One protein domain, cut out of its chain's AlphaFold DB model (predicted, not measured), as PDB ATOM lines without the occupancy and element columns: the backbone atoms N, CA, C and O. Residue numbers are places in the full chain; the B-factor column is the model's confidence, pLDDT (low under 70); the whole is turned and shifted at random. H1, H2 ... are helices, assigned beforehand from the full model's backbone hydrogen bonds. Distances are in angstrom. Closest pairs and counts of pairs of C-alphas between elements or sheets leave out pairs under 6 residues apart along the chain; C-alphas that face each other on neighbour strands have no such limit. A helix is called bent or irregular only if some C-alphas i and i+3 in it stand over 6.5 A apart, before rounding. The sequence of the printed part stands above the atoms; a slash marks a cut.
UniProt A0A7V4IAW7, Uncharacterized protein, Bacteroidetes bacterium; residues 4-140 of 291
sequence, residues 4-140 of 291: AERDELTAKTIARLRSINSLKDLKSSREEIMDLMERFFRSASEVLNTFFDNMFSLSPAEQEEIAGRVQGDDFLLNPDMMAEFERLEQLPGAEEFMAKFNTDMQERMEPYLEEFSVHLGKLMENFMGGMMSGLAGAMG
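What this domain is: This is residues 4 to 140 of the 291 residues of an uncharacterized protein of Bacteroidetes bacterium (UniProt A0A7V4IAW7). Long helix H3 is the core of a loose bundle: H1 packs along part of it, the chain returns through H4, H5 and H6, and bent H7 crosses H3, with residues 128 to 140 sticking out at one end. H1, H3, H6 and H7a form an up-and-down bundle, each running against the one before. The printed part has 137 residues with seven named helices, H1 to H7 in order, and no named strand: all helix, loose, radius of gyration of the C-alphas 17.9 A, spans 55 by 32 by 24 A.

How they stand to each other: H1, residues 4 to 18, touches the hub H3, residues 30 to 57, at a shallow tilt of 16 degrees, opposite ways; the closest C-alphas, Thr 13 and Leu 36, are 6.0 A apart. H1 touches H6, residues 79 to 89, with residues 13 to 18 alone; the closest C-alphas, Ile 14 and Met 81, are 5.6 A apart. H7, residues 95 to 139, assigned as one helix by its hydrogen bonds, is bent, C-alphas 108 and 111 being 7.3 A apart; its arms are H7a, residues 95 to 108, and H7b, residues 111 to 139. H2, residues 23 to 28, is near H7a. H4, residues 60 to 70, forms a hairpin with H3; they only just touch, with 3 pairs of C-alphas within 8 A, the closest Met 55 and Gln 63, 6.7 A. H5, residues 73 to 76, only just touches H3, also with 3 pairs, the closest Ala 44 and Leu 76, 6.9 A. Residues 41 to 49 of H3 alone touch H7b at a steep tilt of 44 degrees; the closest C-alphas, Ser 45 and Phe 116, are 4.8 A apart. Every O i to N i+4 pair is within hydrogen-bond range in H1, H2, H4, H6 and H7a, against 20 of 24 in H3 and 21 of 25 in H7b; H5 is too short for one.

Where its parts are: H1 begins at C-alpha 4 (-39.395, -49.515, -4.640) and spans 21.1 A; H3 spans 40.9 A, H7a 19.8 A. H7b spans 37.5 A to C-alpha 139 (-52.821, -33.498, -28.934).

The domain as a whole: The C-alphas farthest apart, Lys 24 and Gly 137, are 57.0 A apart. The printed part has no cut, and its links are tight. The model's pLDDT is under 70 at residues 73, 113 to 114 and 116 to 140.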
ATOM      1  N   ALA A   4     -39.755 -49.915  -5.999       87.81
ATOM      2  CA  ALA A   4     -39.395 -49.515  -4.640       87.81
ATOM      3  C   ALA A   4     -38.026 -50.073  -4.196       87.81
ATOM      4  O   ALA A   4     -37.235 -49.369  -3.570       87.81
ATOM      5  N   GLU A   5     -37.720 -51.325  -4.548       90.44
ATOM      6  CA  GLU A   5     -36.409 -51.931  -4.278       90.44
ATOM      7  C   GLU A   5     -35.289 -51.243  -5.078       90.44
ATOM      8  O   GLU A   5     -34.185 -51.050  -4.556       90.44
ATOM      9  N   ARG A   6     -35.572 -50.829  -6.322       91.38
ATOM     10  CA  ARG A   6     -34.649 -50.031  -7.144       91.38
ATOM     11  C   ARG A   6     -34.410 -48.648  -6.539       91.38
ATOM     12  O   ARG A   6     -33.260 -48.216  -6.471       91.38
ATOM     13  N   ASP A   7     -35.454 -47.970  -6.075       90.81
ATOM     14  CA  ASP A   7     -35.344 -46.655  -5.438       90.81
ATOM     15  C   ASP A   7     -34.481 -46.736  -4.162       90.81
ATOM     16  O   ASP A   7     -33.593 -45.907  -3.946       90.81
ATOM     17  N   GLU A   8     -34.652 -47.789  -3.353       93.62
ATOM     18  CA  GLU A   8     -33.812 -48.032  -2.172       93.62
ATOM     19  C   GLU A   8     -32.344 -48.285  -2.551       93.62
ATOM     20  O   GLU A   8     -31.428 -47.765  -1.902       93.62
ATOM     21  N   LEU A   9     -32.097 -49.072  -3.602       93.38
ATOM     22  CA  LEU A   9     -30.749 -49.309  -4.114       93.38
ATOM     23  C   LEU A   9     -30.106 -48.010  -4.613       93.38
ATOM     24  O   LEU A   9     -28.966 -47.724  -4.257       93.38
ATOM     25  N   THR A  10     -30.850 -47.205  -5.368       91.44
ATOM     26  CA  THR A  10     -30.404 -45.912  -5.900       91.44
ATOM     27  C   THR A  10     -29.996 -44.974  -4.766       91.44
ATOM     28  O   THR A  10     -28.880 -44.449  -4.758       91.44
ATOM     29  N   ALA A  11     -30.837 -44.852  -3.735       93.75
ATOM     30  CA  ALA A  11     -30.538 -44.049  -2.552       93.75
ATOM     31  C   ALA A  11     -29.280 -44.536  -1.809       93.75
ATOM     32  O   ALA A  11     -28.457 -43.719  -1.383       93.75
ATOM     33  N   LYS A  12     -29.091 -45.857  -1.675       93.75
ATOM     34  CA  LYS A  12     -27.883 -46.446  -1.067       93.75
ATOM     35  C   LYS A  12     -26.627 -46.141  -1.881       93.75
ATOM     36  O   LYS A  12     -25.616 -45.758  -1.291       93.75
ATOM     37  N   THR A  13     -26.690 -46.276  -3.204       93.62
ATOM     38  CA  THR A  13     -25.566 -45.986  -4.103       93.62
ATOM     39  C   THR A  13     -25.162 -44.517  -4.009       93.62
ATOM     40  O   THR A  13     -23.996 -44.222  -3.745       93.62
ATOM     41  N   ILE A  14     -26.122 -43.591  -4.091       94.56
ATOM     42  CA  ILE A  14     -25.868 -42.147  -3.954       94.56
ATOM     43  C   ILE A  14     -25.264 -41.820  -2.583       94.56
ATOM     44  O   ILE A  14     -24.258 -41.114  -2.491       94.56
ATOM     45  N   ALA A  15     -25.833 -42.355  -1.497       95.19
ATOM     46  CA  ALA A  15     -25.303 -42.140  -0.151       95.19
ATOM     47  C   ALA A  15     -23.859 -42.647  -0.019       95.19
ATOM     48  O   ALA A  15     -23.028 -42.007   0.638       95.19
ATOM     49  N   ARG A  16     -23.534 -43.771  -0.671       95.94
ATOM     50  CA  ARG A  16     -22.175 -44.301  -0.668       95.94
ATOM     51  C   ARG A  16     -21.219 -43.413  -1.457       95.94
ATOM     52  O   ARG A  16     -20.165 -43.082  -0.915       95.94
ATOM     53  N   LEU A  17     -21.589 -42.966  -2.657       94.69
ATOM     54  CA  LEU A  17     -20.782 -42.032  -3.452       94.69
ATOM     55  C   LEU A  17     -20.500 -40.733  -2.677       94.69
ATOM     56  O   LEU A  17     -19.345 -40.318  -2.558       94.69
ATOM     57  N   ARG A  18     -21.521 -40.164  -2.021       96.38
ATOM     58  CA  ARG A  18     -21.415 -38.963  -1.164       96.38
ATOM     59  C   ARG A  18     -20.429 -39.100  -0.011       96.38
ATOM     60  O   ARG A  18     -19.820 -38.121   0.410       96.38
ATOM     61  N   SER A  19     -20.258 -40.308   0.523       96.69
ATOM     62  CA  SER A  19     -19.326 -40.547   1.633       96.69
ATOM     63  C   SER A  19     -17.847 -40.499   1.222       96.69
ATOM     64  O   SER A  19     -16.968 -40.438   2.086       96.69
ATOM     65  N   ILE A  20     -17.550 -40.511  -0.082       96.31
ATOM     66  CA  ILE A  20     -16.188 -40.476  -0.619       96.31
ATOM     67  C   ILE A  20     -15.715 -39.024  -0.716       96.31
ATOM     68  O   ILE A  20     -16.220 -38.232  -1.513       96.31
ATOM     69  N   ASN A  21     -14.702 -38.693   0.084       94.69
ATOM     70  CA  ASN A  21     -14.189 -37.325   0.227       94.69
ATOM     71  C   ASN A  21     -12.729 -37.167  -0.224       94.69
ATOM     72  O   ASN A  21     -12.177 -36.071  -0.167       94.69
ATOM     73  N   SER A  22     -12.077 -38.250  -0.648       96.06
ATOM     74  CA  SER A  22     -10.684 -38.214  -1.087       96.06
ATOM     75  C   SER A  22     -10.394 -39.252  -2.165       96.06
ATOM     76  O   SER A  22     -11.041 -40.298  -2.236       96.06
ATOM     77  N   LEU A  23      -9.354 -39.001  -2.968       94.75
ATOM     78  CA  LEU A  23      -8.873 -39.955  -3.972       94.75
ATOM     79  C   LEU A  23      -8.446 -41.291  -3.345       94.75
ATOM     80  O   LEU A  23      -8.577 -42.345  -3.963       94.75
ATOM     81  N   LYS A  24      -7.923 -41.263  -2.114       96.31
ATOM     82  CA  LYS A  24      -7.554 -42.479  -1.385       96.31
ATOM     83  C   LYS A  24      -8.792 -43.323  -1.084       96.31
ATOM     84  O   LYS A  24      -8.767 -44.527  -1.333       96.31
ATOM     85  N   ASP A  25      -9.852 -42.689  -0.591       96.00
ATOM     86  CA  ASP A  25     -11.102 -43.373  -0.262       96.00
ATOM     87  C   ASP A  25     -11.755 -43.930  -1.525       96.00
ATOM     88  O   ASP A  25     -12.141 -45.098  -1.542       96.00
ATOM     89  N   LEU A  26     -11.771 -43.139  -2.602       94.12
ATOM     90  CA  LEU A  26     -12.260 -43.541  -3.919       94.12
ATOM     91  C   LEU A  26     -11.529 -44.790  -4.433       94.12
ATOM     92  O   LEU A  26     -12.160 -45.796  -4.739       94.12
ATOM     93  N   LYS A  27     -10.190 -44.772  -4.428       95.25
ATOM     94  CA  LYS A  27      -9.361 -45.923  -4.824       95.25
ATOM     95  C   LYS A  27      -9.638 -47.157  -3.971       95.25
ATOM     96  O   LYS A  27      -9.730 -48.257  -4.505       95.25
ATOM     97  N   SER A  28      -9.772 -46.984  -2.655       96.12
ATOM     98  CA  SER A  28     -10.049 -48.097  -1.739       96.12
ATOM     99  C   SER A  28     -11.470 -48.652  -1.857       96.12
ATOM    100  O   SER A  28     -11.691 -49.812  -1.529       96.12
ATOM    101  N   SER A  29     -12.406 -47.841  -2.352       95.00
ATOM    102  CA  SER A  29     -13.818 -48.199  -2.519       95.00
ATOM    103  C   SER A  29     -14.147 -48.623  -3.953       95.00
ATOM    104  O   SER A  29     -15.310 -48.858  -4.250       95.00
ATOM    105  N   ARG A  30     -13.148 -48.719  -4.848       93.62
ATOM    106  CA  ARG A  30     -13.349 -48.956  -6.287       93.62
ATOM    107  C   ARG A  30     -14.279 -50.137  -6.562       93.62
ATOM    108  O   ARG A  30     -15.291 -49.949  -7.217       93.62
ATOM    109  N   GLU A  31     -13.947 -51.324  -6.057       94.31
ATOM    110  CA  GLU A  31     -14.750 -52.533  -6.303       94.31
ATOM    111  C   GLU A  31     -16.161 -52.422  -5.727       94.31
ATOM    112  O   GLU A  31     -17.124 -52.796  -6.379       94.31
ATOM    113  N   GLU A  32     -16.301 -51.839  -4.536       95.62
ATOM    114  CA  GLU A  32     -17.609 -51.644  -3.910       95.62
ATOM    115  C   GLU A  32     -18.507 -50.725  -4.749       95.62
ATOM    116  O   GLU A  32     -19.687 -51.013  -4.934       95.62
ATOM    117  N   ILE A  33     -17.956 -49.626  -5.276       93.69
ATOM    118  CA  ILE A  33     -18.699 -48.717  -6.156       93.69
ATOM    119  C   ILE A  33     -19.071 -49.443  -7.446       93.69
ATOM    120  O   ILE A  33     -20.220 -49.359  -7.863       93.69
ATOM    121  N   MET A  34     -18.139 -50.188  -8.047       92.06
ATOM    122  CA  MET A  34     -18.407 -50.972  -9.255       92.06
ATOM    123  C   MET A  34     -19.544 -51.976  -9.039       92.06
ATOM    124  O   MET A  34     -20.446 -52.057  -9.866       92.06
ATOM    125  N   ASP A  35     -19.555 -52.682  -7.907       94.25
ATOM    126  CA  ASP A  35     -20.622 -53.621  -7.550       94.25
ATOM    127  C   ASP A  35     -21.971 -52.912  -7.344       94.25
ATOM    128  O   ASP A  35     -23.024 -53.433  -7.721       94.25
ATOM    129  N   LEU A  36     -21.972 -51.722  -6.734       93.56
ATOM    130  CA  LEU A  36     -23.186 -50.922  -6.553       93.56
ATOM    131  C   LEU A  36     -23.737 -50.413  -7.885       93.56
ATOM    132  O   LEU A  36     -24.950 -50.477  -8.094       93.56
ATOM    133  N   MET A  37     -22.862 -49.960  -8.785       89.00
ATOM    134  CA  MET A  37     -23.234 -49.539 -10.135       89.00
ATOM    135  C   MET A  37     -23.767 -50.714 -10.950       89.00
ATOM    136  O   MET A  37     -24.835 -50.598 -11.540       89.00
ATOM    137  N   GLU A  38     -23.114 -51.877 -10.893       90.38
ATOM    138  CA  GLU A  38     -23.592 -53.101 -11.547       90.38
ATOM    139  C   GLU A  38     -25.007 -53.460 -11.116       90.38
ATOM    140  O   GLU A  38     -25.889 -53.696 -11.939       90.38
ATOM    141  N   ARG A  39     -25.258 -53.449  -9.807       92.44
ATOM    142  CA  ARG A  39     -26.594 -53.710  -9.272       92.44
ATOM    143  C   ARG A  39     -27.592 -52.645  -9.713       92.44
ATOM    144  O   ARG A  39     -28.747 -52.977  -9.976       92.44
ATOM    145  N   PHE A  40     -27.178 -51.382  -9.771       89.94
ATOM    146  CA  PHE A  40     -28.027 -50.295 -10.243       89.94
ATOM    147  C   PHE A  40     -28.401 -50.482 -11.720       89.94
ATOM    148  O   PHE A  40     -29.582 -50.433 -12.039       89.94
ATOM    149  N   PHE A  41     -27.468 -50.786 -12.617       84.81
ATOM    150  CA  PHE A  41     -27.809 -51.019 -14.025       84.81
ATOM    151  C   PHE A  41     -28.613 -52.306 -14.220       84.81
ATOM    152  O   PHE A  41     -29.682 -52.273 -14.827       84.81
ATOM    153  N   ARG A  42     -28.199 -53.418 -13.602       90.06
ATOM    154  CA  ARG A  42     -28.934 -54.691 -13.679       90.06
ATOM    155  C   ARG A  42     -30.371 -54.571 -13.171       90.06
ATOM    156  O   ARG A  42     -31.285 -55.149 -13.752       90.06
ATOM    157  N   SER A  43     -30.593 -53.801 -12.107       91.06
ATOM    158  CA  SER A  43     -31.947 -53.625 -11.575       91.06
ATOM    159  C   SER A  43     -32.899 -52.911 -12.534       91.06
ATOM    160  O   SER A  43     -34.106 -53.091 -12.400       91.06
ATOM    161  N   ALA A  44     -32.400 -52.144 -13.508       85.44
ATOM    162  CA  ALA A  44     -33.241 -51.523 -14.530       85.44
ATOM    163  C   ALA A  44     -33.889 -52.611 -15.405       85.44
ATOM    164  O   ALA A  44     -35.112 -52.647 -15.553       85.44
ATOM    165  N   SER A  45     -33.078 -53.562 -15.877       82.75
ATOM    166  CA  SER A  45     -33.529 -54.735 -16.636       82.75
ATOM    167  C   SER A  45     -34.423 -55.647 -15.796       82.75
ATOM    168  O   SER A  45     -35.455 -56.109 -16.271       82.75
ATOM    169  N   GLU A  46     -34.093 -55.867 -14.518       88.88
ATOM    170  CA  GLU A  46     -34.928 -56.680 -13.622       88.88
ATOM    171  C   GLU A  46     -36.314 -56.061 -13.377       88.88
ATOM    172  O   GLU A  46     -37.291 -56.804 -13.251       88.88
ATOM    173  N   VAL A  47     -36.413 -54.730 -13.278       88.19
ATOM    174  CA  VAL A  47     -37.697 -54.019 -13.155       88.19
ATOM    175  C   VAL A  47     -38.507 -54.165 -14.440       88.19
ATOM    176  O   VAL A  47     -39.676 -54.533 -14.361       88.19
ATOM    177  N   LEU A  48     -37.885 -53.967 -15.607       82.00
ATOM    178  CA  LEU A  48     -38.532 -54.166 -16.908       82.00
ATOM    179  C   LEU A  48     -39.049 -55.596 -17.090       82.00
ATOM    180  O   LEU A  48     -40.214 -55.791 -17.422       82.00
ATOM    181  N   ASN A  49     -38.220 -56.599 -16.805       83.56
ATOM    182  CA  ASN A  49     -38.618 -58.007 -16.875       83.56
ATOM    183  C   ASN A  49     -39.796 -58.305 -15.947       83.56
ATOM    184  O   ASN A  49     -40.791 -58.890 -16.365       83.56
ATOM    185  N   THR A  50     -39.722 -57.826 -14.701       86.25
ATOM    186  CA  THR A  50     -40.816 -57.993 -13.733       86.25
ATOM    187  C   THR A  50     -42.096 -57.317 -14.226       86.25
ATOM    188  O   THR A  50     -43.188 -57.841 -14.011       86.25
ATOM    189  N   PHE A  51     -41.986 -56.160 -14.880       84.69
ATOM    190  CA  PHE A  51     -43.128 -55.478 -15.469       84.69
ATOM    191  C   PHE A  51     -43.761 -56.309 -16.587       84.69
ATOM    192  O   PHE A  51     -44.962 -56.560 -16.524       84.69
ATOM    193  N   PHE A  52     -42.980 -56.808 -17.549       78.19
ATOM    194  CA  PHE A  52     -43.503 -57.644 -18.635       78.19
ATOM    195  C   PHE A  52     -44.151 -58.934 -18.144       78.19
ATOM    196  O   PHE A  52     -45.256 -59.259 -18.576       78.19
ATOM    197  N   ASP A  53     -43.509 -59.627 -17.203       81.81
ATOM    198  CA  ASP A  53     -44.024 -60.878 -16.639       81.81
ATOM    199  C   ASP A  53     -45.402 -60.694 -15.986       81.81
ATOM    200  O   ASP A  53     -46.232 -61.604 -15.987       81.81
ATOM    201  N   ASN A  54     -45.657 -59.504 -15.434       81.50
ATOM    202  CA  ASN A  54     -46.874 -59.206 -14.686       81.50
ATOM    203  C   ASN A  54     -47.858 -58.299 -15.434       81.50
ATOM    204  O   ASN A  54     -48.968 -58.109 -14.941       81.50
ATOM    205  N   MET A  55     -47.505 -57.769 -16.609       78.25
ATOM    206  CA  MET A  55     -48.237 -56.699 -17.299       78.25
ATOM    207  C   MET A  55     -49.735 -57.002 -17.442       78.25
ATOM    208  O   MET A  55     -50.570 -56.186 -17.067       78.25
ATOM    209  N   PHE A  56     -50.090 -58.211 -17.885       75.38
ATOM    210  CA  PHE A  56     -51.490 -58.627 -18.074       75.38
ATOM    211  C   PHE A  56     -52.274 -58.857 -16.775       75.38
ATOM    212  O   PHE A  56     -53.495 -59.005 -16.810       75.38
ATOM    213  N   SER A  57     -51.584 -58.915 -15.636       79.31
ATOM    214  CA  SER A  57     -52.192 -59.023 -14.305       79.31
ATOM    215  C   SER A  57     -52.332 -57.667 -13.609       79.31
ATOM    216  O   SER A  57     -53.014 -57.586 -12.587       79.31
ATOM    217  N   LEU A  58     -51.702 -56.617 -14.144       77.12
ATOM    218  CA  LEU A  58     -51.778 -55.250 -13.637       77.12
ATOM    219  C   LEU A  58     -52.994 -54.523 -14.216       77.12
ATOM    220  O   LEU A  58     -53.386 -54.744 -15.364       77.12
ATOM    221  N   SER A  59     -53.577 -53.620 -13.430       76.12
ATOM    222  CA  SER A  59     -54.598 -52.699 -13.928       76.12
ATOM    223  C   SER A  59     -53.994 -51.672 -14.900       76.12
ATOM    224  O   SER A  59     -52.804 -51.372 -14.810       76.12
ATOM    225  N   PRO A  60     -54.795 -51.066 -15.798       71.88
ATOM    226  CA  PRO A  60     -54.296 -50.044 -16.723       71.88
ATOM    227  C   PRO A  60     -53.581 -48.870 -16.037       71.88
ATOM    228  O   PRO A  60     -52.572 -48.396 -16.541       71.88
ATOM    229  N   ALA A  61     -54.054 -48.443 -14.860       73.25
ATOM    230  CA  ALA A  61     -53.421 -47.368 -14.095       73.25
ATOM    231  C   ALA A  61     -52.035 -47.770 -13.558       73.25
ATOM    232  O   ALA A  61     -51.106 -46.971 -13.591       73.25
ATOM    233  N   GLU A  62     -51.878 -49.017 -13.104       79.12
ATOM    234  CA  GLU A  62     -50.582 -49.545 -12.658       79.12
ATOM    235  C   GLU A  62     -49.613 -49.722 -13.836       79.12
ATOM    236  O   GLU A  62     -48.412 -49.502 -13.688       79.12
ATOM    237  N   GLN A  63     -50.125 -50.090 -15.016       74.25
ATOM    238  CA  GLN A  63     -49.319 -50.174 -16.237       74.25
ATOM    239  C   GLN A  63     -48.793 -48.798 -16.661       74.25
ATOM    240  O   GLN A  63     -47.602 -48.669 -16.937       74.25
ATOM    241  N   GLU A  64     -49.657 -47.780 -16.674       74.75
ATOM    242  CA  GLU A  64     -49.294 -46.397 -17.008       74.75
ATOM    243  C   GLU A  64     -48.278 -45.820 -16.010       74.75
ATOM    244  O   GLU A  64     -47.279 -45.229 -16.418       74.75
ATOM    245  N   GLU A  65     -48.476 -46.052 -14.707       81.38
ATOM    246  CA  GLU A  65     -47.551 -45.605 -13.660       81.38
ATOM    247  C   GLU A  65     -46.154 -46.222 -13.826       81.38
ATOM    248  O   GLU A  65     -45.144 -45.512 -13.787       81.38
ATOM    249  N   ILE A  66     -46.075 -47.541 -14.034       81.06
ATOM    250  CA  ILE A  66     -44.792 -48.239 -14.192       81.06
ATOM    251  C   ILE A  66     -44.111 -47.836 -15.503       81.06
ATOM    252  O   ILE A  66     -42.912 -47.554 -15.491       81.06
ATOM    253  N   ALA A  67     -44.856 -47.759 -16.609       75.81
ATOM    254  CA  ALA A  67     -44.322 -47.322 -17.896       75.81
ATOM    255  C   ALA A  67     -43.750 -45.900 -17.805       75.81
ATOM    256  O   ALA A  67     -42.603 -45.682 -18.195       75.81
ATOM    257  N   GLY A  68     -44.491 -44.967 -17.197       77.94
ATOM    258  CA  GLY A  68     -44.027 -43.596 -16.983       77.94
ATOM    259  C   GLY A  68     -42.765 -43.518 -16.119       77.94
ATOM    260  O   GLY A  68     -41.879 -42.713 -16.396       77.94
ATOM    261  N   ARG A  69     -42.628 -44.382 -15.103       80.44
ATOM    262  CA  ARG A  69     -41.408 -44.448 -14.277       80.44
ATOM    263  C   ARG A  69     -40.207 -45.007 -15.035       80.44
ATOM    264  O   ARG A  69     -39.108 -44.517 -14.820       80.44
ATOM    265  N   VAL A  70     -40.392 -46.012 -15.890       77.62
ATOM    266  CA  VAL A  70     -39.292 -46.615 -16.667       77.62
ATOM    267  C   VAL A  70     -38.838 -45.716 -17.820       77.62
ATOM    268  O   VAL A  70     -37.658 -45.707 -18.158       77.62
ATOM    269  N   GLN A  71     -39.763 -44.952 -18.403       70.38
ATOM    270  CA  GLN A  71     -39.486 -43.978 -19.464       70.38
ATOM    271  C   GLN A  71     -38.908 -42.656 -18.939       70.38
ATOM    272  O   GLN A  71     -38.493 -41.821 -19.734       70.38
ATOM    273  N   GLY A  72     -38.897 -42.446 -17.620       72.31
ATOM    274  CA  GLY A  72     -38.337 -41.241 -17.020       72.31
ATOM    275  C   GLY A  72     -36.834 -41.118 -17.267       72.31
ATOM    276  O   GLY A  72     -36.090 -42.092 -17.134       72.31
ATOM    277  N   ASP A  73     -36.377 -39.898 -17.558       66.56
ATOM    278  CA  ASP A  73     -34.961 -39.582 -17.799       66.56
ATOM    279  C   ASP A  73     -34.048 -40.012 -16.632       66.56
ATOM    280  O   ASP A  73     -32.879 -40.353 -16.820       66.56
ATOM    281  N   ASP A  74     -34.589 -40.031 -15.410       73.56
ATOM    282  CA  ASP A  74     -33.883 -40.402 -14.186       73.56
ATOM    283  C   ASP A  74     -33.807 -41.914 -13.938       73.56
ATOM    284  O   ASP A  74     -33.113 -42.346 -13.008       73.56
ATOM    285  N   PHE A  75     -34.495 -42.721 -14.754       79.00
ATOM    286  CA  PHE A  75     -34.586 -44.157 -14.546       79.00
ATOM    287  C   PHE A  75     -33.254 -44.849 -14.817       79.00
ATOM    288  O   PHE A  75     -32.760 -45.563 -13.946       79.00
ATOM    289  N   LEU A  76     -32.652 -44.637 -15.989       74.31
ATOM    290  CA  LEU A  76     -31.332 -45.182 -16.329       74.31
ATOM    291  C   LEU A  76     -30.188 -44.296 -15.839       74.31
ATOM    292  O   LEU A  76     -29.187 -44.805 -15.338       74.31
ATOM    293  N   LEU A  77     -30.330 -42.980 -15.994       74.56
ATOM    294  CA  LEU A  77     -29.282 -42.003 -15.718       74.56
ATOM    295  C   LEU A  77     -29.742 -41.069 -14.605       74.56
ATOM    296  O   LEU A  77     -30.133 -39.929 -14.833       74.56
ATOM    297  N   ASN A  78     -29.695 -41.567 -13.371       84.25
ATOM    298  CA  ASN A  78     -30.143 -40.792 -12.224       84.25
ATOM    299  C   ASN A  78     -29.286 -39.509 -12.053       84.25
ATOM    300  O   ASN A  78     -28.077 -39.626 -11.818       84.25
ATOM    301  N   PRO A  79     -29.874 -38.296 -12.112       82.12
ATOM    302  CA  PRO A  79     -29.110 -37.045 -12.101       82.12
ATOM    303  C   PRO A  79     -28.264 -36.844 -10.842       82.12
ATOM    304  O   PRO A  79     -27.142 -36.348 -10.924       82.12
ATOM    305  N   ASP A  80     -28.765 -37.272  -9.679       87.88
ATOM    306  CA  ASP A  80     -28.016 -37.172  -8.423       87.88
ATOM    307  C   ASP A  80     -26.782 -38.077  -8.445       87.88
ATOM    308  O   ASP A  80     -25.729 -37.707  -7.932       87.88
ATOM    309  N   MET A  81     -26.894 -39.261  -9.047       85.94
ATOM    310  CA  MET A  81     -25.765 -40.174  -9.201       85.94
ATOM    311  C   MET A  81     -24.708 -39.598 -10.148       85.94
ATOM    312  O   MET A  81     -23.522 -39.624  -9.818       85.94
ATOM    313  N   MET A  82     -25.136 -39.025 -11.278       83.50
ATOM    314  CA  MET A  82     -24.244 -38.364 -12.238       83.50
ATOM    315  C   MET A  82     -23.507 -37.182 -11.600       83.50
ATOM    316  O   MET A  82     -22.286 -37.087 -11.714       83.50
ATOM    317  N   ALA A  83     -24.214 -36.349 -10.831       88.00
ATOM    318  CA  ALA A  83     -23.613 -35.231 -10.106       88.00
ATOM    319  C   ALA A  83     -22.545 -35.686  -9.092       88.00
ATOM    320  O   ALA A  83     -21.530 -35.010  -8.898       88.00
ATOM    321  N   GLU A  84     -22.730 -36.843  -8.445       91.81
ATOM    322  CA  GLU A  84     -21.701 -37.394  -7.559       91.81
ATOM    323  C   GLU A  84     -20.471 -37.891  -8.328       91.81
ATOM    324  O   GLU A  84     -19.356 -37.698  -7.846       91.81
ATOM    325  N   PHE A  85     -20.632 -38.482  -9.517       87.75
ATOM    326  CA  PHE A  85     -19.489 -38.853 -10.358       87.75
ATOM    327  C   PHE A  85     -18.708 -37.629 -10.838       87.75
ATOM    328  O   PHE A  85     -17.488 -37.598 -10.669       87.75
ATOM    329  N   GLU A  86     -19.392 -36.584 -11.308       88.88
ATOM    330  CA  GLU A  86     -18.757 -35.307 -11.666       88.88
ATOM    331  C   GLU A  86     -17.975 -34.715 -10.482       88.88
ATOM    332  O   GLU A  86     -16.839 -34.255 -10.626       88.88
ATOM    333  N   ARG A  87     -18.539 -34.777  -9.268       94.69
ATOM    334  CA  ARG A  87     -17.841 -34.343  -8.049       94.69
ATOM    335  C   ARG A  87     -16.589 -35.183  -7.772       94.69
ATOM    336  O   ARG A  87     -15.580 -34.637  -7.323       94.69
ATOM    337  N   LEU A  88     -16.641 -36.498  -7.992       91.94
ATOM    338  CA  LEU A  88     -15.501 -37.396  -7.784       91.94
ATOM    339  C   LEU A  88     -14.378 -37.152  -8.800       91.94
ATOM    340  O   LEU A  88     -13.208 -37.213  -8.415       91.94
ATOM    341  N   GLU A  89     -14.710 -36.806 -10.044       90.12
ATOM    342  CA  GLU A  89     -13.738 -36.396 -11.070       90.12
ATOM    343  C   GLU A  89     -12.979 -35.121 -10.691       90.12
ATOM    344  O   GLU A  89     -11.791 -34.990 -10.987       90.12
ATOM    345  N   GLN A  90     -13.622 -34.220  -9.945       92.81
ATOM    346  CA  GLN A  90     -13.005 -32.982  -9.459       92.81
ATOM    347  C   GLN A  90     -12.083 -33.173  -8.242       92.81
ATOM    348  O   GLN A  90     -11.452 -32.212  -7.787       92.81
ATOM    349  N   LEU A  91     -11.965 -34.387  -7.687       94.06
ATOM    350  CA  LEU A  91     -11.022 -34.640  -6.599       94.06
ATOM    351  C   LEU A  91      -9.570 -34.430  -7.083       94.06
ATOM    352  O   LEU A  91      -9.204 -34.873  -8.173       94.06
ATOM    353  N   PRO A  92      -8.688 -33.812  -6.272       91.69
ATOM    354  CA  PRO A  92      -7.307 -33.570  -6.678       91.69
ATOM    355  C   PRO A  92      -6.577 -34.854  -7.104       91.69
ATOM    356  O   PRO A  92      -6.391 -35.772  -6.301       91.69
ATOM    357  N   GLY A  93      -6.141 -34.899  -8.368       90.88
ATOM    358  CA  GLY A  93      -5.430 -36.040  -8.957       90.88
ATOM    359  C   GLY A  93      -6.317 -37.233  -9.336       90.88
ATOM    360  O   GLY A  93      -5.789 -38.329  -9.528       90.88
ATOM    361  N   ALA A  94      -7.640 -37.054  -9.397       90.56
ATOM    362  CA  ALA A  94      -8.575 -38.117  -9.754       90.56
ATOM    363  C   ALA A  94      -8.719 -38.345 -11.261       90.56
ATOM    364  O   ALA A  94      -9.096 -39.445 -11.631       90.56
ATOM    365  N   GLU A  95      -8.361 -37.379 -12.109       86.44
ATOM    366  CA  GLU A  95      -8.566 -37.410 -13.568       86.44
ATOM    367  C   GLU A  95      -8.133 -38.734 -14.231       86.44
ATOM    368  O   GLU A  95      -8.954 -39.438 -14.809       86.44
ATOM    369  N   GLU A  96      -6.871 -39.145 -14.067       85.25
ATOM    370  CA  GLU A  96      -6.361 -40.395 -14.658       85.25
ATOM    371  C   GLU A  96      -7.025 -41.644 -14.053       85.25
ATOM    372  O   GLU A  96      -7.279 -42.633 -14.742       85.25
ATOM    373  N   PHE A  97      -7.329 -41.605 -12.752       91.31
ATOM    374  CA  PHE A  97      -8.013 -42.710 -12.086       91.31
ATOM    375  C   PHE A  97      -9.454 -42.849 -12.584       91.31
ATOM    376  O   PHE A  97      -9.890 -43.969 -12.832       91.31
ATOM    377  N   MET A  98     -10.164 -41.733 -12.740       87.88
ATOM    378  CA  MET A  98     -11.551 -41.691 -13.187       87.88
ATOM    379  C   MET A  98     -11.684 -42.060 -14.658       87.88
ATOM    380  O   MET A  98     -12.580 -42.821 -14.987       87.88
ATOM    381  N   ALA A  99     -10.745 -41.653 -15.517       81.69
ATOM    382  CA  ALA A  99     -10.719 -42.105 -16.908       81.69
ATOM    383  C   ALA A  99     -10.686 -43.641 -16.996       81.69
ATOM    384  O   ALA A  99     -11.512 -44.246 -17.676       81.69
ATOM    385  N   LYS A 100      -9.787 -44.282 -16.234       84.69
ATOM    386  CA  LYS A 100      -9.720 -45.746 -16.178       84.69
ATOM    387  C   LYS A 100     -10.959 -46.359 -15.518       84.69
ATOM    388  O   LYS A 100     -11.483 -47.349 -16.012       84.69
ATOM    389  N   PHE A 101     -11.417 -45.778 -14.412       84.81
ATOM    390  CA  PHE A 101     -12.615 -46.228 -13.708       84.81
ATOM    391  C   PHE A 101     -13.847 -46.216 -14.623       84.81
ATOM    392  O   PHE A 101     -14.594 -47.187 -14.626       84.81
ATOM    393  N   ASN A 102     -14.024 -45.166 -15.427       80.19
ATOM    394  CA  ASN A 102     -15.133 -45.024 -16.365       80.19
ATOM    395  C   ASN A 102     -15.062 -46.077 -17.479       80.19
ATOM    396  O   ASN A 102     -16.084 -46.685 -17.778       80.19
ATOM    397  N   THR A 103     -13.874 -46.357 -18.033       79.56
ATOM    398  CA  THR A 103     -13.692 -47.467 -18.988       79.56
ATOM    399  C   THR A 103     -14.058 -48.810 -18.363       79.56
ATOM    400  O   THR A 103     -14.875 -49.539 -18.917       79.56
ATOM    401  N   ASP A 104     -13.513 -49.115 -17.181       81.56
ATOM    402  CA  ASP A 104     -13.791 -50.377 -16.488       81.56
ATOM    403  C   ASP A 104     -15.293 -50.509 -16.154       81.56
ATOM    404  O   ASP A 104     -15.861 -51.599 -16.193       81.56
ATOM    405  N   MET A 105     -15.941 -49.395 -15.792       83.69
ATOM    406  CA  MET A 105     -17.376 -49.336 -15.524       83.69
ATOM    407  C   MET A 105     -18.173 -49.604 -16.796       83.69
ATOM    408  O   MET A 105     -19.052 -50.456 -16.769       83.69
ATOM    409  N   GLN A 106     -17.843 -48.947 -17.909       74.50
ATOM    410  CA  GLN A 106     -18.512 -49.154 -19.191       74.50
ATOM    411  C   GLN A 106     -18.449 -50.623 -19.629       74.50
ATOM    412  O   GLN A 106     -19.499 -51.216 -19.859       74.50
ATOM    413  N   GLU A 107     -17.258 -51.233 -19.649       79.44
ATOM    414  CA  GLU A 107     -17.077 -52.647 -20.026       79.44
ATOM    415  C   GLU A 107     -17.892 -53.594 -19.132       79.44
ATOM    416  O   GLU A 107     -18.451 -54.590 -19.587       79.44
ATOM    417  N   ARG A 108     -17.980 -53.291 -17.833       84.19
ATOM    418  CA  ARG A 108     -18.721 -54.126 -16.881       84.19
ATOM    419  C   ARG A 108     -20.237 -53.929 -16.983       84.19
ATOM    420  O   ARG A 108     -20.979 -54.854 -16.655       84.19
ATOM    421  N   MET A 109     -20.700 -52.743 -17.383       79.12
ATOM    422  CA  MET A 109     -22.128 -52.413 -17.483       79.12
ATOM    423  C   MET A 109     -22.739 -52.749 -18.846       79.12
ATOM    424  O   MET A 109     -23.951 -52.949 -18.914       79.12
ATOM    425  N   GLU A 110     -21.927 -52.821 -19.903       77.75
ATOM    426  CA  GLU A 110     -22.349 -53.040 -21.295       77.75
ATOM    427  C   GLU A 110     -23.383 -54.170 -21.462       77.75
ATOM    428  O   GLU A 110     -24.452 -53.884 -22.004       77.75
ATOM    429  N   PRO A 111     -23.210 -55.380 -20.886       78.06
ATOM    430  CA  PRO A 111     -24.198 -56.452 -21.049       78.06
ATOM    431  C   PRO A 111     -25.590 -56.099 -20.504       78.06
ATOM    432  O   PRO A 111     -26.605 -56.548 -21.029       78.06
ATOM    433  N   TYR A 112     -25.654 -55.292 -19.440       77.62
ATOM    434  CA  TYR A 112     -26.922 -54.882 -18.834       77.62
ATOM    435  C   TYR A 112     -27.579 -53.744 -19.605       77.62
ATOM    436  O   TYR A 112     -28.804 -53.682 -19.643       77.62
ATOM    437  N   LEU A 113     -26.786 -52.856 -20.210       65.50
ATOM    438  CA  LEU A 113     -27.286 -51.800 -21.087       65.50
ATOM    439  C   LEU A 113     -27.849 -52.385 -22.386       65.50
ATOM    440  O   LEU A 113     -28.919 -51.960 -22.821       65.50
ATOM    441  N   GLU A 114     -27.187 -53.391 -22.958       69.94
ATOM    442  CA  GLU A 114     -27.705 -54.155 -24.098       69.94
ATOM    443  C   GLU A 114     -29.020 -54.856 -23.735       69.94
ATOM    444  O   GLU A 114     -30.036 -54.660 -24.403       69.94
ATOM    445  N   GLU A 115     -29.043 -55.612 -22.629       71.56
ATOM    446  CA  GLU A 115     -30.250 -56.295 -22.149       71.56
ATOM    447  C   GLU A 115     -31.395 -55.308 -21.872       71.56
ATOM    448  O   GLU A 115     -32.545 -55.552 -22.248       71.56
ATOM    449  N   PHE A 116     -31.089 -54.178 -21.231       65.69
ATOM    450  CA  PHE A 116     -32.062 -53.126 -20.966       65.69
ATOM    451  C   PHE A 116     -32.629 -52.555 -22.264       65.69
ATOM    452  O   PHE A 116     -33.842 -52.404 -22.375       65.69
ATOM    453  N   SER A 117     -31.776 -52.286 -23.254       61.16
ATOM    454  CA  SER A 117     -32.184 -51.753 -24.557       61.16
ATOM    455  C   SER A 117     -33.093 -52.729 -25.302       61.16
ATOM    456  O   SER A 117     -34.113 -52.312 -25.845       61.16
ATOM    457  N   VAL A 118     -32.811 -54.037 -25.245       64.19
ATOM    458  CA  VAL A 118     -33.700 -55.075 -25.799       64.19
ATOM    459  C   VAL A 118     -35.069 -55.061 -25.115       64.19
ATOM    460  O   VAL A 118     -36.105 -55.150 -25.777       64.19
ATOM    461  N   HIS A 119     -35.106 -54.957 -23.787       64.12
ATOM    462  CA  HIS A 119     -36.366 -54.925 -23.042       64.12
ATOM    463  C   HIS A 119     -37.136 -53.618 -23.235       64.12
ATOM    464  O   HIS A 119     -38.358 -53.652 -23.360       64.12
ATOM    465  N   LEU A 120     -36.450 -52.480 -23.313       61.28
ATOM    466  CA  LEU A 120     -37.070 -51.195 -23.610       61.28
ATOM    467  C   LEU A 120     -37.598 -51.163 -25.050       61.28
ATOM    468  O   LEU A 120     -38.705 -50.686 -25.264       61.28
ATOM    469  N   GLY A 121     -36.877 -51.752 -26.009       60.09
ATOM    470  CA  GLY A 121     -37.344 -51.944 -27.383       60.09
ATOM    471  C   GLY A 121     -38.656 -52.724 -27.431       60.09
ATOM    472  O   GLY A 121     -39.625 -52.250 -28.011       60.09
ATOM    473  N   LYS A 122     -38.755 -53.844 -26.701       59.53
ATOM    474  CA  LYS A 122     -40.022 -54.586 -26.538       59.53
ATOM    475  C   LYS A 122     -41.107 -53.763 -25.844       59.53
ATOM    476  O   LYS A 122     -42.290 -53.942 -26.129       59.53
ATOM    477  N   LEU A 123     -40.741 -52.895 -24.896       59.25
ATOM    478  CA  LEU A 123     -41.698 -52.023 -24.208       59.25
ATOM    479  C   LEU A 123     -42.274 -51.041 -25.213       59.25
ATOM    480  O   LEU A 123     -43.483 -50.905 -25.301       59.25
ATOM    481  N   MET A 124     -41.409 -50.401 -25.992       55.25
ATOM    482  CA  MET A 124     -41.785 -49.445 -27.018       55.25
ATOM    483  C   MET A 124     -42.520 -50.106 -28.184       55.25
ATOM    484  O   MET A 124     -43.477 -49.527 -28.668       55.25
ATOM    485  N   GLU A 125     -42.190 -51.331 -28.579       51.41
ATOM    486  CA  GLU A 125     -42.956 -52.110 -29.561       51.41
ATOM    487  C   GLU A 125     -44.396 -52.356 -29.072       51.41
ATOM    488  O   GLU A 125     -45.361 -52.048 -29.771       51.41
ATOM    489  N   ASN A 126     -44.553 -52.811 -27.823       47.69
ATOM    490  CA  ASN A 126     -45.864 -53.081 -27.223       47.69
ATOM    491  C   ASN A 126     -46.645 -51.805 -26.848       47.69
ATOM    492  O   ASN A 126     -47.875 -51.815 -26.829       47.69
ATOM    493  N   PHE A 127     -45.949 -50.709 -26.530       41.91
ATOM    494  CA  PHE A 127     -46.537 -49.460 -26.040       41.91
ATOM    495  C   PHE A 127     -46.749 -48.435 -27.161       41.91
ATOM    496  O   PHE A 127     -47.805 -47.817 -27.201       41.91
ATOM    497  N   MET A 128     -45.836 -48.286 -28.126       42.03
ATOM    498  CA  MET A 128     -46.040 -47.430 -29.309       42.03
ATOM    499  C   MET A 128     -47.035 -48.043 -30.288       42.03
ATOM    500  O   MET A 128     -47.866 -47.309 -30.816       42.03
ATOM    501  N   GLY A 129     -47.056 -49.375 -30.416       41.19
ATOM    502  CA  GLY A 129     -48.140 -50.079 -31.098       41.19
ATOM    503  C   GLY A 129     -49.492 -49.949 -30.386       41.19
ATOM    504  O   GLY A 129     -50.498 -50.313 -30.967       41.19
ATOM    505  N   GLY A 130     -49.550 -49.442 -29.143       37.47
ATOM    506  CA  GLY A 130     -50.777 -49.281 -28.349       37.47
ATOM    507  C   GLY A 130     -51.211 -47.829 -28.078       37.47
ATOM    508  O   GLY A 130     -52.405 -47.561 -27.941       37.47
ATOM    509  N   MET A 131     -50.264 -46.887 -27.987       34.41
ATOM    510  CA  MET A 131     -50.459 -45.545 -27.417       34.41
ATOM    511  C   MET A 131     -50.297 -44.394 -28.425       34.41
ATOM    512  O   MET A 131     -50.857 -43.322 -28.186       34.41
ATOM    513  N   MET A 132     -49.646 -44.595 -29.581       36.44
ATOM    514  CA  MET A 132     -49.596 -43.569 -30.647       36.44
ATOM    515  C   MET A 132     -50.999 -43.243 -31.194       36.44
ATOM    516  O   MET A 132     -51.322 -42.075 -31.407       36.44
ATOM    517  N   SER A 133     -51.876 -44.249 -31.216       35.16
ATOM    518  CA  SER A 133     -53.334 -44.144 -31.384       35.16
ATOM    519  C   SER A 133     -54.028 -43.146 -30.467       35.16
ATOM    520  O   SER A 133     -54.922 -42.404 -30.869       35.16
ATOM    521  N   GLY A 134     -53.628 -43.138 -29.194       31.19
ATOM    522  CA  GLY A 134     -54.283 -42.353 -28.152       31.19
ATOM    523  C   GLY A 134     -53.759 -40.922 -28.068       31.19
ATOM    524  O   GLY A 134     -54.527 -40.004 -27.787       31.19
ATOM    525  N   LEU A 135     -52.463 -40.714 -28.322       27.86
ATOM    526  CA  LEU A 135     -51.807 -39.411 -28.160       27.86
ATOM    527  C   LEU A 135     -51.913 -38.511 -29.397       27.86
ATOM    528  O   LEU A 135     -52.109 -37.304 -29.232       27.86
ATOM    529  N   ALA A 136     -51.872 -39.062 -30.616       30.58
ATOM    530  CA  ALA A 136     -52.063 -38.274 -31.839       30.58
ATOM    531  C   ALA A 136     -53.481 -37.671 -31.910       30.58
ATOM    532  O   ALA A 136     -53.649 -36.495 -32.237       30.58
ATOM    533  N   GLY A 137     -54.496 -38.432 -31.479       32.09
ATOM    534  CA  GLY A 137     -55.873 -37.947 -31.360       32.09
ATOM    535  C   GLY A 137     -56.093 -36.933 -30.228       32.09
ATOM    536  O   GLY A 137     -56.950 -36.057 -30.344       32.09
ATOM    537  N   ALA A 138     -55.316 -37.006 -29.139       28.00
ATOM    538  CA  ALA A 138     -55.483 -36.131 -27.975       28.00
ATOM    539  C   ALA A 138     -54.736 -34.789 -28.081       28.00
ATOM    540  O   ALA A 138     -55.147 -33.821 -27.436       28.00
ATOM    541  N   MET A 139     -53.661 -34.704 -28.874       25.41
ATOM    542  CA  MET A 139     -52.821 -33.498 -28.934       25.41
ATOM    543  C   MET A 139     -53.045 -32.605 -30.156       25.41
ATOM    544  O   MET A 139     -52.489 -31.510 -30.194       25.41
ATOM    545  N   GLY A 140     -53.865 -33.011 -31.131       27.81
ATOM    546  CA  GLY A 140     -54.182 -32.163 -32.287       27.81
ATOM    547  C   GLY A 140     -52.945 -31.695 -33.062       27.81
ATOM    548  O   GLY A 140     -52.982 -30.631 -33.677       27.81
TER     549      GLY A 140